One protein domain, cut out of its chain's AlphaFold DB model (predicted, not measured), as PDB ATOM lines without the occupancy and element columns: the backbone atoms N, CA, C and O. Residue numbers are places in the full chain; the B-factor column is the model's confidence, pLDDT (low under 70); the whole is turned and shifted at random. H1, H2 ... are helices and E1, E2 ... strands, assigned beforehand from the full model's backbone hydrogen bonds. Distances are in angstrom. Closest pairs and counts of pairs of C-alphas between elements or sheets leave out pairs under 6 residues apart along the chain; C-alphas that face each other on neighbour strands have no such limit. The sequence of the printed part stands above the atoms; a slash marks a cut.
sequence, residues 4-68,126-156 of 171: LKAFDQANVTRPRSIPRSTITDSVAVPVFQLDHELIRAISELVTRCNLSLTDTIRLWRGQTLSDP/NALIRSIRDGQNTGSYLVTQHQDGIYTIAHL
ATOM      1  N   LEU A   4      -8.013  20.395  17.429       82.56
ATOM      2  CA  LEU A   4      -8.733  21.491  18.095       82.56
ATOM      3  C   LEU A   4     -10.165  21.100  18.482       82.56
ATOM      4  O   LEU A   4     -10.611  21.407  19.580       82.56
ATOM      5  N   LYS A   5     -10.851  20.358  17.605       84.00
ATOM      6  CA  LYS A   5     -12.197  19.840  17.871       84.00
ATOM      7  C   LYS A   5     -12.178  18.789  18.986       84.00
ATOM      8  O   LYS A   5     -13.141  18.690  19.734       84.00
ATOM      9  N   ALA A   6     -11.084  18.035  19.105       84.44
ATOM     10  CA  ALA A   6     -10.887  17.070  20.181       84.44
ATOM     11  C   ALA A   6     -10.840  17.744  21.552       84.44
ATOM     12  O   ALA A   6     -11.510  17.289  22.473       84.44
ATOM     13  N   PHE A   7     -10.095  18.849  21.665       88.12
ATOM     14  CA  PHE A   7     -10.049  19.627  22.899       88.12
ATOM     15  C   PHE A   7     -11.437  20.132  23.289       88.12
ATOM     16  O   PHE A   7     -11.846  19.946  24.431       88.12
ATOM     17  N   ASP A   8     -12.186  20.683  22.332       87.56
ATOM     18  CA  ASP A   8     -13.532  21.195  22.599       87.56
ATOM     19  C   ASP A   8     -14.484  20.081  23.068       87.56
ATOM     20  O   ASP A   8     -15.195  20.246  24.054       87.56
ATOM     21  N   GLN A   9     -14.471  18.923  22.398       87.44
ATOM     22  CA  GLN A   9     -15.338  17.791  22.745       87.44
ATOM     23  C   GLN A   9     -14.994  17.168  24.099       87.44
ATOM     24  O   GLN A   9     -15.891  16.748  24.826       87.44
ATOM     25  N   ALA A  10     -13.710  17.129  24.451       87.31
ATOM     26  CA  ALA A  10     -13.242  16.636  25.741       87.31
ATOM     27  C   ALA A  10     -13.340  17.688  26.862       87.31
ATOM     28  O   ALA A  10     -12.940  17.414  27.998       87.31
ATOM     29  N   ASN A  11     -13.846  18.889  26.554       89.06
ATOM     30  CA  ASN A  11     -13.900  20.040  27.454       89.06
ATOM     31  C   ASN A  11     -12.522  20.390  28.059       89.06
ATOM     32  O   ASN A  11     -12.400  20.705  29.245       89.06
ATOM     33  N   VAL A  12     -11.465  20.255  27.256       88.94
ATOM     34  CA  VAL A  12     -10.080  20.567  27.623       88.94
ATOM     35  C   VAL A  12      -9.756  21.980  27.165       88.94
ATOM     36  O   VAL A  12      -9.969  22.343  26.007       88.94
ATOM     37  N   THR A  13      -9.194  22.784  28.065       87.38
ATOM     38  CA  THR A  13      -8.767  24.147  27.739       87.38
ATOM     39  C   THR A  13      -7.707  24.113  26.646       87.38
ATOM     40  O   THR A  13      -6.642  23.517  26.825       87.38
ATOM     41  N   ARG A  14      -7.973  24.798  25.529       84.06
ATOM     42  CA  ARG A  14      -7.013  24.901  24.426       84.06
ATOM     43  C   ARG A  14      -5.693  25.507  24.919       84.06
ATOM     44  O   ARG A  14      -5.724  26.496  25.660       84.06
ATOM     45  N   PRO A  15      -4.546  24.958  24.490       84.25
ATOM     46  CA  PRO A  15      -3.253  25.455  24.923       84.25
ATOM     47  C   PRO A  15      -3.034  26.875  24.408       84.25
ATOM     48  O   PRO A  15      -3.313  27.190  23.246       84.25
ATOM     49  N   ARG A  16      -2.553  27.746  25.292       80.56
ATOM     50  CA  ARG A  16      -2.176  29.117  24.944       80.56
ATOM     51  C   ARG A  16      -0.727  29.137  24.477       80.56
ATOM     52  O   ARG A  16       0.081  28.330  24.917       80.56
ATOM     53  N   SER A  17      -0.396  30.086  23.604       73.62
ATOM     54  CA  SER A  17       1.001  30.316  23.241       73.62
ATOM     55  C   SER A  17       1.749  30.852  24.458       73.62
ATOM     56  O   SER A  17       1.353  31.875  25.019       73.62
ATOM     57  N   ILE A  18       2.807  30.154  24.870       76.19
ATOM     58  CA  ILE A  18       3.701  30.607  25.937       76.19
ATOM     59  C   ILE A  18       5.064  31.029  25.375       76.19
ATOM     60  O   ILE A  18       5.495  30.484  24.348       76.19
ATOM     61  N   PRO A  19       5.772  31.961  26.040       76.44
ATOM     62  CA  PRO A  19       7.104  32.381  25.630       76.44
ATOM     63  C   PRO A  19       8.050  31.191  25.469       76.44
ATOM     64  O   PRO A  19       8.025  30.224  26.225       76.44
ATOM     65  N   ARG A  20       8.901  31.261  24.447       82.38
ATOM     66  CA  ARG A  20       9.872  30.205  24.144       82.38
ATOM     67  C   ARG A  20      11.028  30.156  25.150       82.38
ATOM     68  O   ARG A  20      11.620  29.100  25.370       82.38
ATOM     69  N   SER A  21      11.381  31.310  25.698       82.06
ATOM     70  CA  SER A  21      12.480  31.481  26.639       82.06
ATOM     71  C   SER A  21      12.266  32.728  27.480       82.06
ATOM     72  O   SER A  21      11.636  33.682  27.022       82.06
ATOM     73  N   THR A  22      12.868  32.746  28.659       82.81
ATOM     74  CA  THR A  22      12.985  33.925  29.520       82.81
ATOM     75  C   THR A  22      14.438  34.388  29.567       82.81
ATOM     76  O   THR A  22      15.356  33.569  29.478       82.81
ATOM     77  N   ILE A  23      14.662  35.695  29.694       78.56
ATOM     78  CA  ILE A  23      15.991  36.260  29.959       78.56
ATOM     79  C   ILE A  23      16.112  36.423  31.475       78.56
ATOM     80  O   ILE A  23      15.187  36.925  32.107       78.56
ATOM     81  N   THR A  24      17.218  35.963  32.056       67.94
ATOM     82  CA  THR A  24      17.521  36.125  33.488       67.94
ATOM     83  C   THR A  24      18.547  37.246  33.666       67.94
ATOM     84  O   THR A  24      19.573  37.242  32.985       67.94
ATOM     85  N   ASP A  25      18.287  38.183  34.580       62.19
ATOM     86  CA  ASP A  25      19.013  39.459  34.749       62.19
ATOM     87  C   ASP A  25      20.414  39.340  35.380       62.19
ATOM     88  O   ASP A  25      20.770  40.048  36.318       62.19
ATOM     89  N   SER A  26      21.271  38.442  34.896       59.44
ATOM     90  CA  SER A  26      22.667  38.391  35.379       59.44
ATOM     91  C   SER A  26      23.687  38.070  34.297       59.44
ATOM     92  O   SER A  26      24.828  38.507  34.378       59.44
ATOM     93  N   VAL A  27      23.273  37.381  33.237       59.06
ATOM     94  CA  VAL A  27      24.016  37.221  31.984       59.06
ATOM     95  C   VAL A  27      22.933  37.029  30.928       59.06
ATOM     96  O   VAL A  27      22.012  36.257  31.175       59.06
ATOM     97  N   ALA A  28      23.001  37.709  29.781       69.50
ATOM     98  CA  ALA A  28      21.984  37.682  28.718       69.50
ATOM     99  C   ALA A  28      21.847  36.315  27.994       69.50
ATOM    100  O   ALA A  28      21.757  36.243  26.770       69.50
ATOM    101  N   VAL A  29      21.867  35.206  28.733       72.31
ATOM    102  CA  VAL A  29      21.679  33.848  28.239       72.31
ATOM    103  C   VAL A  29      20.200  33.487  28.395       72.31
ATOM    104  O   VAL A  29      19.686  33.494  29.516       72.31
ATOM    105  N   PRO A  30      19.497  33.156  27.298       83.50
ATOM    106  CA  PRO A  30      18.101  32.750  27.364       83.50
ATOM    107  C   PRO A  30      17.967  31.380  28.036       83.50
ATOM    108  O   PRO A  30      18.648  30.420  27.663       83.50
ATOM    109  N   VAL A  31      17.040  31.278  28.986       86.62
ATOM    110  CA  VAL A  31      16.600  30.010  29.573       86.62
ATOM    111  C   VAL A  31      15.383  29.536  28.789       86.62
ATOM    112  O   VAL A  31      14.345  30.197  28.785       86.62
ATOM    113  N   PHE A  32      15.522  28.426  28.063       87.81
ATOM    114  CA  PHE A  32      14.444  27.864  27.251       87.81
ATOM    115  C   PHE A  32      13.451  27.099  28.118       87.81
ATOM    116  O   PHE A  32      13.826  26.468  29.103       87.81
ATOM    117  N   GLN A  33      12.182  27.135  27.718       88.75
ATOM    118  CA  GLN A  33      11.097  26.446  28.411       88.75
ATOM    119  C   GLN A  33      10.323  25.559  27.436       88.75
ATOM    120  O   GLN A  33      10.138  25.909  26.265       88.75
ATOM    121  N   LEU A  34       9.880  24.400  27.927       88.06
ATOM    122  CA  LEU A  34       8.956  23.541  27.194       88.06
ATOM    123  C   LEU A  34       7.583  24.197  27.119       88.06
ATOM    124  O   LEU A  34       7.234  25.016  27.964       88.06
ATOM    125  N   ASP A  35       6.779  23.792  26.139       88.94
ATOM    126  CA  ASP A  35       5.382  24.208  26.059       88.94
ATOM    127  C   ASP A  35       4.520  23.512  27.119       88.94
ATOM    128  O   ASP A  35       3.845  22.522  26.839       88.94
ATOM    129  N   HIS A  36       4.577  23.989  28.359       86.94
ATOM    130  CA  HIS A  36       3.843  23.377  29.464       86.94
ATOM    131  C   HIS A  36       2.322  23.461  29.286       86.94
ATOM    132  O   HIS A  36       1.624  22.540  29.700       86.94
ATOM    133  N   GLU A  37       1.800  24.494  28.615       89.56
ATOM    134  CA  GLU A  37       0.367  24.589  28.307       89.56
ATOM    135  C   GLU A  37      -0.062  23.536  27.288       89.56
ATOM    136  O   GLU A  37      -1.081  22.867  27.478       89.56
ATOM    137  N   LEU A  38       0.727  23.345  26.229       87.44
ATOM    138  CA  LEU A  38       0.497  22.283  25.255       87.44
ATOM    139  C   LEU A  38       0.620  20.896  25.889       87.44
ATOM    140  O   LEU A  38      -0.251  20.059  25.668       87.44
ATOM    141  N   ILE A  39       1.655  20.664  26.699       88.88
ATOM    142  CA  ILE A  39       1.846  19.392  27.408       88.88
ATOM    143  C   ILE A  39       0.642  19.109  28.307       88.88
ATOM    144  O   ILE A  39       0.065  18.027  28.225       88.88
ATOM    145  N   ARG A  40       0.220  20.092  29.112       89.62
ATOM    146  CA  ARG A  40      -0.937  19.974  30.007       89.62
ATOM    147  C   ARG A  40      -2.203  19.624  29.231       89.62
ATOM    148  O   ARG A  40      -2.876  18.663  29.587       89.62
ATOM    149  N   ALA A  41      -2.509  20.367  28.166       89.56
ATOM    150  CA  ALA A  41      -3.715  20.144  27.372       89.56
ATOM    151  C   ALA A  41      -3.725  18.757  26.708       89.56
ATOM    152  O   ALA A  41      -4.753  18.084  26.694       89.56
ATOM    153  N   ILE A  42      -2.590  18.301  26.172       88.69
ATOM    154  CA  ILE A  42      -2.500  16.971  25.554       88.69
ATOM    155  C   ILE A  42      -2.612  15.878  26.612       88.69
ATOM    156  O   ILE A  42      -3.387  14.948  26.414       88.69
ATOM    157  N   SER A  43      -1.890  15.982  27.731       88.19
ATOM    158  CA  SER A  43      -1.997  15.017  28.829       88.19
ATOM    159  C   SER A  43      -3.433  14.910  29.337       88.19
ATOM    160  O   SER A  43      -3.957  13.809  29.472       88.19
ATOM    161  N   GLU A  44      -4.103  16.044  29.540       90.50
ATOM    162  CA  GLU A  44      -5.498  16.079  29.969       90.50
ATOM    163  C   GLU A  44      -6.435  15.427  28.943       90.50
ATOM    164  O   GLU A  44      -7.315  14.651  29.314       90.50
ATOM    165  N   LEU A  45      -6.220  15.683  27.648       89.38
ATOM    166  CA  LEU A  45      -6.981  15.052  26.571       89.38
ATOM    167  C   LEU A  45      -6.783  13.531  26.544       89.38
ATOM    168  O   LEU A  45      -7.760  12.793  26.436       89.38
ATOM    169  N   VAL A  46      -5.537  13.063  26.665       88.31
ATOM    170  CA  VAL A  46      -5.204  11.632  26.704       88.31
ATOM    171  C   VAL A  46      -5.911  10.954  27.870       88.31
ATOM    172  O   VAL A  46      -6.547   9.921  27.673       88.31
ATOM    173  N   THR A  47      -5.866  11.559  29.060       87.81
ATOM    174  CA  THR A  47      -6.527  11.020  30.252       87.81
ATOM    175  C   THR A  47      -8.048  11.020  30.113       87.81
ATOM    176  O   THR A  47      -8.677   9.993  30.352       87.81
ATOM    177  N   ARG A  48      -8.665  12.135  29.700       89.00
ATOM    178  CA  ARG A  48     -10.134  12.249  29.617       89.00
ATOM    179  C   ARG A  48     -10.748  11.360  28.541       89.00
ATOM    180  O   ARG A  48     -11.845  10.848  28.730       89.00
ATOM    181  N   CYS A  49     -10.060  11.194  27.417       87.12
ATOM    182  CA  CYS A  49     -10.537  10.374  26.306       87.12
ATOM    183  C   CYS A  49      -9.982   8.944  26.331       87.12
ATOM    184  O   CYS A  49     -10.264   8.190  25.402       87.12
ATOM    185  N   ASN A  50      -9.208   8.579  27.360       87.12
ATOM    186  CA  ASN A  50      -8.535   7.286  27.494       87.12
ATOM    187  C   ASN A  50      -7.808   6.859  26.202       87.12
ATOM    188  O   ASN A  50      -7.996   5.754  25.690       87.12
ATOM    189  N   LEU A  51      -7.038   7.783  25.620       85.81
ATOM    190  CA  LEU A  51      -6.399   7.559  24.325       85.81
ATOM    191  C   LEU A  51      -5.164   6.674  24.471       85.81
ATOM    192  O   LEU A  51      -4.302   6.912  25.316       85.81
ATOM    193  N   SER A  52      -5.023   5.708  23.561       85.62
ATOM    194  CA  SER A  52      -3.745   5.028  23.373       85.62
ATOM    195  C   SER A  52      -2.694   6.001  22.817       85.62
ATOM    196  O   SER A  52      -3.026   7.021  22.197       85.62
ATOM    197  N   LEU A  53      -1.403   5.679  22.969       80.62
ATOM    198  CA  LEU A  53      -0.326   6.457  22.341       80.62
ATOM    199  C   LEU A  53      -0.529   6.554  20.819       80.62
ATOM    200  O   LEU A  53      -0.388   7.630  20.238       80.62
ATOM    201  N   THR A  54      -0.925   5.451  20.182       82.06
ATOM    202  CA  THR A  54      -1.208   5.397  18.744       82.06
ATOM    203  C   THR A  54      -2.327   6.358  18.357       82.06
ATOM    204  O   THR A  54      -2.159   7.141  17.423       82.06
ATOM    205  N   ASP A  55      -3.445   6.356  19.082       85.50
ATOM    206  CA  ASP A  55      -4.580   7.233  18.773       85.50
ATOM    207  C   ASP A  55      -4.251   8.700  19.034       85.50
ATOM    208  O   ASP A  55      -4.636   9.575  18.255       85.50
ATOM    209  N   THR A  56      -3.446   8.968  20.061       85.94
ATOM    210  CA  THR A  56      -2.921  10.305  20.349       85.94
ATOM    211  C   THR A  56      -2.056  10.815  19.194       85.94
ATOM    212  O   THR A  56      -2.247  11.936  18.722       85.94
ATOM    213  N   ILE A  57      -1.148   9.983  18.670       83.50
ATOM    214  CA  ILE A  57      -0.298  10.328  17.521       83.50
ATOM    215  C   ILE A  57      -1.134  10.531  16.252       83.50
ATOM    216  O   ILE A  57      -0.895  11.480  15.501       83.50
ATOM    217  N   ARG A  58      -2.125   9.668  16.000       84.56
ATOM    218  CA  ARG A  58      -3.045   9.805  14.860       84.56
ATOM    219  C   ARG A  58      -3.796  11.127  14.919       84.56
ATOM    220  O   ARG A  58      -3.822  11.859  13.930       84.56
ATOM    221  N   LEU A  59      -4.345  11.453  16.086       86.81
ATOM    222  CA  LEU A  59      -5.059  12.698  16.321       86.81
ATOM    223  C   LEU A  59      -4.148  13.916  16.133       86.81
ATOM    224  O   LEU A  59      -4.527  14.870  15.452       86.81
ATOM    225  N   TRP A  60      -2.928  13.857  16.671       84.25
ATOM    226  CA  TRP A  60      -1.913  14.899  16.514       84.25
ATOM    227  C   TRP A  60      -1.544  15.146  15.046       84.25
ATOM    228  O   TRP A  60      -1.436  16.291  14.608       84.25
ATOM    229  N   ARG A  61      -1.405  14.072  14.259       79.31
ATOM    230  CA  ARG A  61      -1.123  14.122  12.814       79.31
ATOM    231  C   ARG A  61      -2.338  14.504  11.963       79.31
ATOM    232  O   ARG A  61      -2.204  14.642  10.749       79.31
ATOM    233  N   GLY A  62      -3.516  14.654  12.568       83.19
ATOM    234  CA  GLY A  62      -4.757  14.910  11.841       83.19
ATOM    235  C   GLY A  62      -5.185  13.737  10.956       83.19
ATOM    236  O   GLY A  62      -5.826  13.954   9.931       83.19
ATOM    237  N   GLN A  63      -4.829  12.502  11.317       84.62
ATOM    238  CA  GLN A  63      -5.341  11.318  10.632       84.62
ATOM    239  C   GLN A  63      -6.836  11.167  10.920       84.62
ATOM    240  O   GLN A  63      -7.304  11.289  12.057       84.62
ATOM    241  N   THR A  64      -7.607  10.934   9.866       83.25
ATOM    242  CA  THR A  64      -9.059  10.775   9.929       83.25
ATOM    243  C   THR A  64      -9.487   9.583   9.085       83.25
ATOM    244  O   THR A  64      -8.701   9.080   8.293       83.25
ATOM    245  N   LEU A  65     -10.739   9.141   9.223       81.38
ATOM    246  CA  LEU A  65     -11.267   8.065   8.378       81.38
ATOM    247  C   LEU A  65     -11.252   8.439   6.887       81.38
ATOM    248  O   LEU A  65     -11.007   7.580   6.052       81.38
ATOM    249  N   SER A  66     -11.470   9.716   6.561       81.94
ATOM    250  CA  SER A  66     -11.425  10.233   5.187       81.94
ATOM    251  C   SER A  66     -10.010  10.496   4.673       81.94
ATOM    252  O   SER A  66      -9.811  10.627   3.473       81.94
ATOM    253  N   ASP A  67      -9.036  10.621   5.572       80.81
ATOM    254  CA  ASP A  67      -7.639  10.879   5.233       80.81
ATOM    255  C   ASP A  67      -6.732  10.186   6.271       80.81
ATOM    256  O   ASP A  67      -6.294  10.813   7.254       80.81
ATOM    257  N   PRO A  68      -6.500   8.870   6.103       82.00
ATOM    258  CA  PRO A  68      -5.750   8.056   7.054       82.00
ATOM    259  C   PRO A  68      -4.234   8.234   6.925       82.00
ATOM    260  O   PRO A  68      -3.502   7.807   7.816       82.00
ATOM    261  N   ASN A 126      19.894  23.117  28.901       89.06
ATOM    262  CA  ASN A 126      19.208  24.250  28.266       89.06
ATOM    263  C   ASN A 126      19.144  24.131  26.725       89.06
ATOM    264  O   ASN A 126      18.145  24.487  26.101       89.06
ATOM    265  N   ALA A 127      20.192  23.588  26.094       87.81
ATOM    266  CA  ALA A 127      20.206  23.342  24.650       87.81
ATOM    267  C   ALA A 127      19.291  22.170  24.259       87.81
ATOM    268  O   ALA A 127      18.657  22.211  23.203       87.81
ATOM    269  N   LEU A 128      19.184  21.156  25.123       87.00
ATOM    270  CA  LEU A 128      18.235  20.059  24.964       87.00
ATOM    271  C   LEU A 128      16.788  20.568  25.035       87.00
ATOM    272  O   LEU A 128      16.010  20.293  24.126       87.00
ATOM    273  N   ILE A 129      16.443  21.375  26.044       88.56
ATOM    274  CA  ILE A 129      15.107  21.981  26.164       88.56
ATOM    275  C   ILE A 129      14.790  22.858  24.952       88.56
ATOM    276  O   ILE A 129      13.690  22.770  24.410       88.56
ATOM    277  N   ARG A 130      15.761  23.636  24.454       89.94
ATOM    278  CA  ARG A 130      15.608  24.392  23.202       89.94
ATOM    279  C   ARG A 130      15.229  23.487  22.028       89.94
ATOM    280  O   ARG A 130      14.275  23.800  21.326       89.94
ATOM    281  N   SER A 131      15.959  22.388  21.835       87.94
ATOM    282  CA  SER A 131      15.710  21.419  20.758       87.94
ATOM    283  C   SER A 131      14.323  20.782  20.878       87.94
ATOM    284  O   SER A 131      13.595  20.656  19.894       87.94
ATOM    285  N   ILE A 132      13.903  20.444  22.101       87.06
ATOM    286  CA  ILE A 132      12.568  19.889  22.329       87.06
ATOM    287  C   ILE A 132      11.489  20.931  22.017       87.06
ATOM    288  O   ILE A 132      10.518  20.629  21.325       87.06
ATOM    289  N   ARG A 133      11.680  22.174  22.471       88.94
ATOM    290  CA  ARG A 133      10.765  23.288  22.204       88.94
ATOM    291  C   ARG A 133      10.660  23.599  20.710       88.94
ATOM    292  O   ARG A 133       9.566  23.896  20.233       88.94
ATOM    293  N   ASP A 134      11.762  23.499  19.966       87.88
ATOM    294  CA  ASP A 134      11.761  23.551  18.498       87.88
ATOM    295  C   ASP A 134      10.863  22.469  17.904       87.88
ATOM    296  O   ASP A 134       9.957  22.788  17.136       87.88
ATOM    297  N   GLY A 135      11.057  21.215  18.320       83.88
ATOM    298  CA  GLY A 135      10.239  20.096  17.864       83.88
ATOM    299  C   GLY A 135       8.751  20.261  18.189       83.88
ATOM    300  O   GLY A 135       7.907  19.929  17.359       83.88
ATOM    301  N   GLN A 136       8.398  20.821  19.350       86.19
ATOM    302  CA  GLN A 136       7.002  21.136  19.684       86.19
ATOM    303  C   GLN A 136       6.415  22.193  18.736       86.19
ATOM    304  O   GLN A 136       5.295  22.034  18.253       86.19
ATOM    305  N   ASN A 137       7.179  23.243  18.420       84.56
ATOM    306  CA  ASN A 137       6.734  24.323  17.533       84.56
ATOM    307  C   ASN A 137       6.544  23.854  16.085       84.56
ATOM    308  O   ASN A 137       5.595  24.267  15.417       84.56
ATOM    309  N   THR A 138       7.425  22.982  15.588       80.12
ATOM    310  CA  THR A 138       7.289  22.398  14.244       80.12
ATOM    311  C   THR A 138       6.223  21.302  14.187       80.12
ATOM    312  O   THR A 138       5.787  20.917  13.100       80.12
ATOM    313  N   GLY A 139       5.777  20.809  15.348       77.19
ATOM    314  CA  GLY A 139       4.893  19.655  15.485       77.19
ATOM    315  C   GLY A 139       5.602  18.311  15.307       77.19
ATOM    316  O   GLY A 139       4.925  17.283  15.272       77.19
ATOM    317  N   SER A 140       6.935  18.321  15.198       78.56
ATOM    318  CA  SER A 140       7.778  17.130  15.093       78.56
ATOM    319  C   SER A 140       7.853  16.369  16.413       78.56
ATOM    320  O   SER A 140       7.977  15.157  16.385       78.56
ATOM    321  N   TYR A 141       7.745  17.029  17.568       84.50
ATOM    322  CA  TYR A 141       7.715  16.348  18.866       84.50
ATOM    323  C   TYR A 141       6.352  16.482  19.523       84.50
ATOM    324  O   TYR A 141       5.820  17.582  19.677       84.50
ATOM    325  N   LEU A 142       5.831  15.345  19.967       83.81
ATOM    326  CA  LEU A 142       4.709  15.270  20.886       83.81
ATOM    327  C   LEU A 142       5.269  14.991  22.276       83.81
ATOM    328  O   LEU A 142       5.959  13.994  22.475       83.81
ATOM    329  N   VAL A 143       4.978  15.874  23.226       85.56
ATOM    330  CA  VAL A 143       5.426  15.734  24.612       85.56
ATOM    331  C   VAL A 143       4.201  15.574  25.496       85.56
ATOM    332  O   VAL A 143       3.283  16.389  25.432       85.56
ATOM    333  N   THR A 144       4.193  14.521  26.304       82.56
ATOM    334  CA  THR A 144       3.133  14.235  27.278       82.56
ATOM    335  C   THR A 144       3.753  14.022  28.646       82.56
ATOM    336  O   THR A 144       4.879  13.539  28.754       82.56
ATOM    337  N   GLN A 145       3.044  14.426  29.688       81.19
ATOM    338  CA  GLN A 145       3.446  14.225  31.073       81.19
ATOM    339  C   GLN A 145       2.795  12.955  31.636       81.19
ATOM    340  O   GLN A 145       1.576  12.793  31.531       81.19
ATOM    341  N   HIS A 146       3.613  12.094  32.247       63.03
ATOM    342  CA  HIS A 146       3.186  10.996  33.114       63.03
ATOM    343  C   HIS A 146       2.985  11.494  34.553       63.03
ATOM    344  O   HIS A 146       3.509  12.542  34.943       63.03
ATOM    345  N   GLN A 147       2.251  10.725  35.356       53.53
ATOM    346  CA  GLN A 147       1.862  11.087  36.723       53.53
ATOM    347  C   GLN A 147       3.057  11.385  37.658       53.53
ATOM    348  O   GLN A 147       2.903  12.161  38.595       53.53
ATOM    349  N   ASP A 148       4.261  10.902  37.338       56.88
ATOM    350  CA  ASP A 148       5.472  11.053  38.165       56.88
ATOM    351  C   ASP A 148       6.401  12.204  37.727       56.88
ATOM    352  O   ASP A 148       7.581  12.231  38.072       56.88
ATOM    353  N   GLY A 149       5.919  13.136  36.897       58.34
ATOM    354  CA  GLY A 149       6.752  14.225  36.357       58.34
ATOM    355  C   GLY A 149       7.736  13.780  35.266       58.34
ATOM    356  O   GLY A 149       8.570  14.566  34.814       58.34
ATOM    357  N   ILE A 150       7.620  12.531  34.809       62.59
ATOM    358  CA  ILE A 150       8.341  11.993  33.656       62.59
ATOM    359  C   ILE A 150       7.637  12.461  32.381       62.59
ATOM    360  O   ILE A 150       6.426  12.303  32.235       62.59
ATOM    361  N   TYR A 151       8.399  13.013  31.438       68.75
ATOM    362  CA  TYR A 151       7.884  13.378  30.123       68.75
ATOM    363  C   TYR A 151       8.148  12.260  29.118       68.75
ATOM    364  O   TYR A 151       9.286  11.829  28.938       68.75
ATOM    365  N   THR A 152       7.109  11.835  28.405       72.38
ATOM    366  CA  THR A 152       7.251  10.994  27.217       72.38
ATOM    367  C   THR A 152       7.329  11.891  25.992       72.38
ATOM    368  O   THR A 152       6.418  12.681  25.732       72.38
ATOM    369  N   ILE A 153       8.420  11.759  25.237       68.50
ATOM    370  CA  ILE A 153       8.648  12.481  23.986       68.50
ATOM    371  C   ILE A 153       8.520  11.484  22.842       68.50
ATOM    372  O   ILE A 153       9.336  10.573  22.711       68.50
ATOM    373  N   ALA A 154       7.513  11.662  21.994       72.94
ATOM    374  CA  ALA A 154       7.417  10.939  20.738       72.94
ATOM    375  C   ALA A 154       8.019  11.799  19.619       72.94
ATOM    376  O   ALA A 154       7.512  12.884  19.317       72.94
ATOM    377  N   HIS A 155       9.093  11.299  19.001       72.31
ATOM    378  CA  HIS A 155       9.632  11.854  17.763       72.31
ATOM    379  C   HIS A 155       8.698  11.477  16.617       72.31
ATOM    380  O   HIS A 155       8.624  10.329  16.177       72.31
ATOM    381  N   LEU A 156       7.944  12.451  16.142       66.12
ATOM    382  CA  LEU A 156       7.089  12.317  14.988       66.12
ATOM    383  C   LEU A 156       7.908  12.792  13.800       66.12
ATOM    384  O   LEU A 156       8.249  13.968  13.693       66.12
TER     385      LEU A 156
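This is residues 4 to 68 and 126 to 156 of the 171 residues of an uncharacterized protein of Phytophthora megakarya (UniProt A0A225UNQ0). Look for an elongated body with the hairpin of E3 and E4 near the middle of its length, where E3 is packed between H2 toward one end and H4 toward the other. H4 reaches out to a second, smaller hairpin, E1 and E2, whose loop makes one far end; H1 packs on H2 toward the other end, where the stretch after H3 also lies. The printed part has 96 residues, with four named helices and four named strands in the order H1 E1 E2 H2 H3 H4 E3 E4, a mixed class of helices and strands; each hairpin is a separate antiparallel sheet of two strands. The whole is only just compact, close to loose, with a radius of gyration of the C-alphas of 14.8 A, and it is a rod spanning 52 by 24 by 24 A.

Begin at E3, residues 141 to 145, and E4, residues 151 to 155: this hairpin is antiparallel at 161 degrees, with N 152 and O 144 2.8 A apart and N 144 and O 152 2.9 A apart, within hydrogen-bond range. Next look at H2, residues 36 to 48, whose closest C-alpha pair with E3 is Ile 39 and Thr 144, 5.3 A. For H4, residues 126 to 138, the closest C-alphas with E3 are those of Gly 135 and Tyr 141, 4.6 A. H4 and E4 are near each other, with 6 pairs of C-alphas within 10 A. Toward the far end, find the hairpin of E1, residues 21 to 23, and E2, residues 30 to 32, antiparallel at 152 degrees, with N 22 and O 31 2.9 A apart. The closest C-alphas of E2 and H4 are those of Phe 32 and Arg 130, 5.5 A. H1, residues 4 to 9, only just touches H2, with 3 pairs of C-alphas within 8 A, the closest those of Phe 7 and Leu 45 at 6.6 A; H2 touches H1 with residues 41 to 45 alone, and the two run the same way at a steep tilt of 45 degrees. H3, residues 53 to 60, is close to but not clearly touching H2, with the C-alphas of Val 46 and Thr 56 the closest at 6.9 A. H2 and H4 are apart. In H1, H2, H3 and H4 every O i to N i+4 pair is within hydrogen-bond range.

Find C-alpha 141 at (7.715, 16.348, 18.866); from there E3 runs 13.1 A to C-alpha 145, and E4 returns over 12.6 A to C-alpha 155 at (9.632, 11.854, 17.763). H4 is 18.5 A long and H2 17.9 A; H3 measures 10.4 A. H1 begins at C-alpha 4, (-8.733, 21.491, 18.095), and runs 8.9 A. E1 is 6.8 A long and E2 6.1 A.

The two C-alphas farthest apart are those of Ser 26 and Ser 66, 53.5 A. Residues 69 to 125 are not printed, and C-alphas 68 and 126 stand 36.5 A apart across this cut. Of the links that are printed whole, H1 to E1 is long, with 11 residues. Mean pLDDT of the printed part is 81.6; residues 24 to 28, 146 to 151, 153 and 156 are under 70.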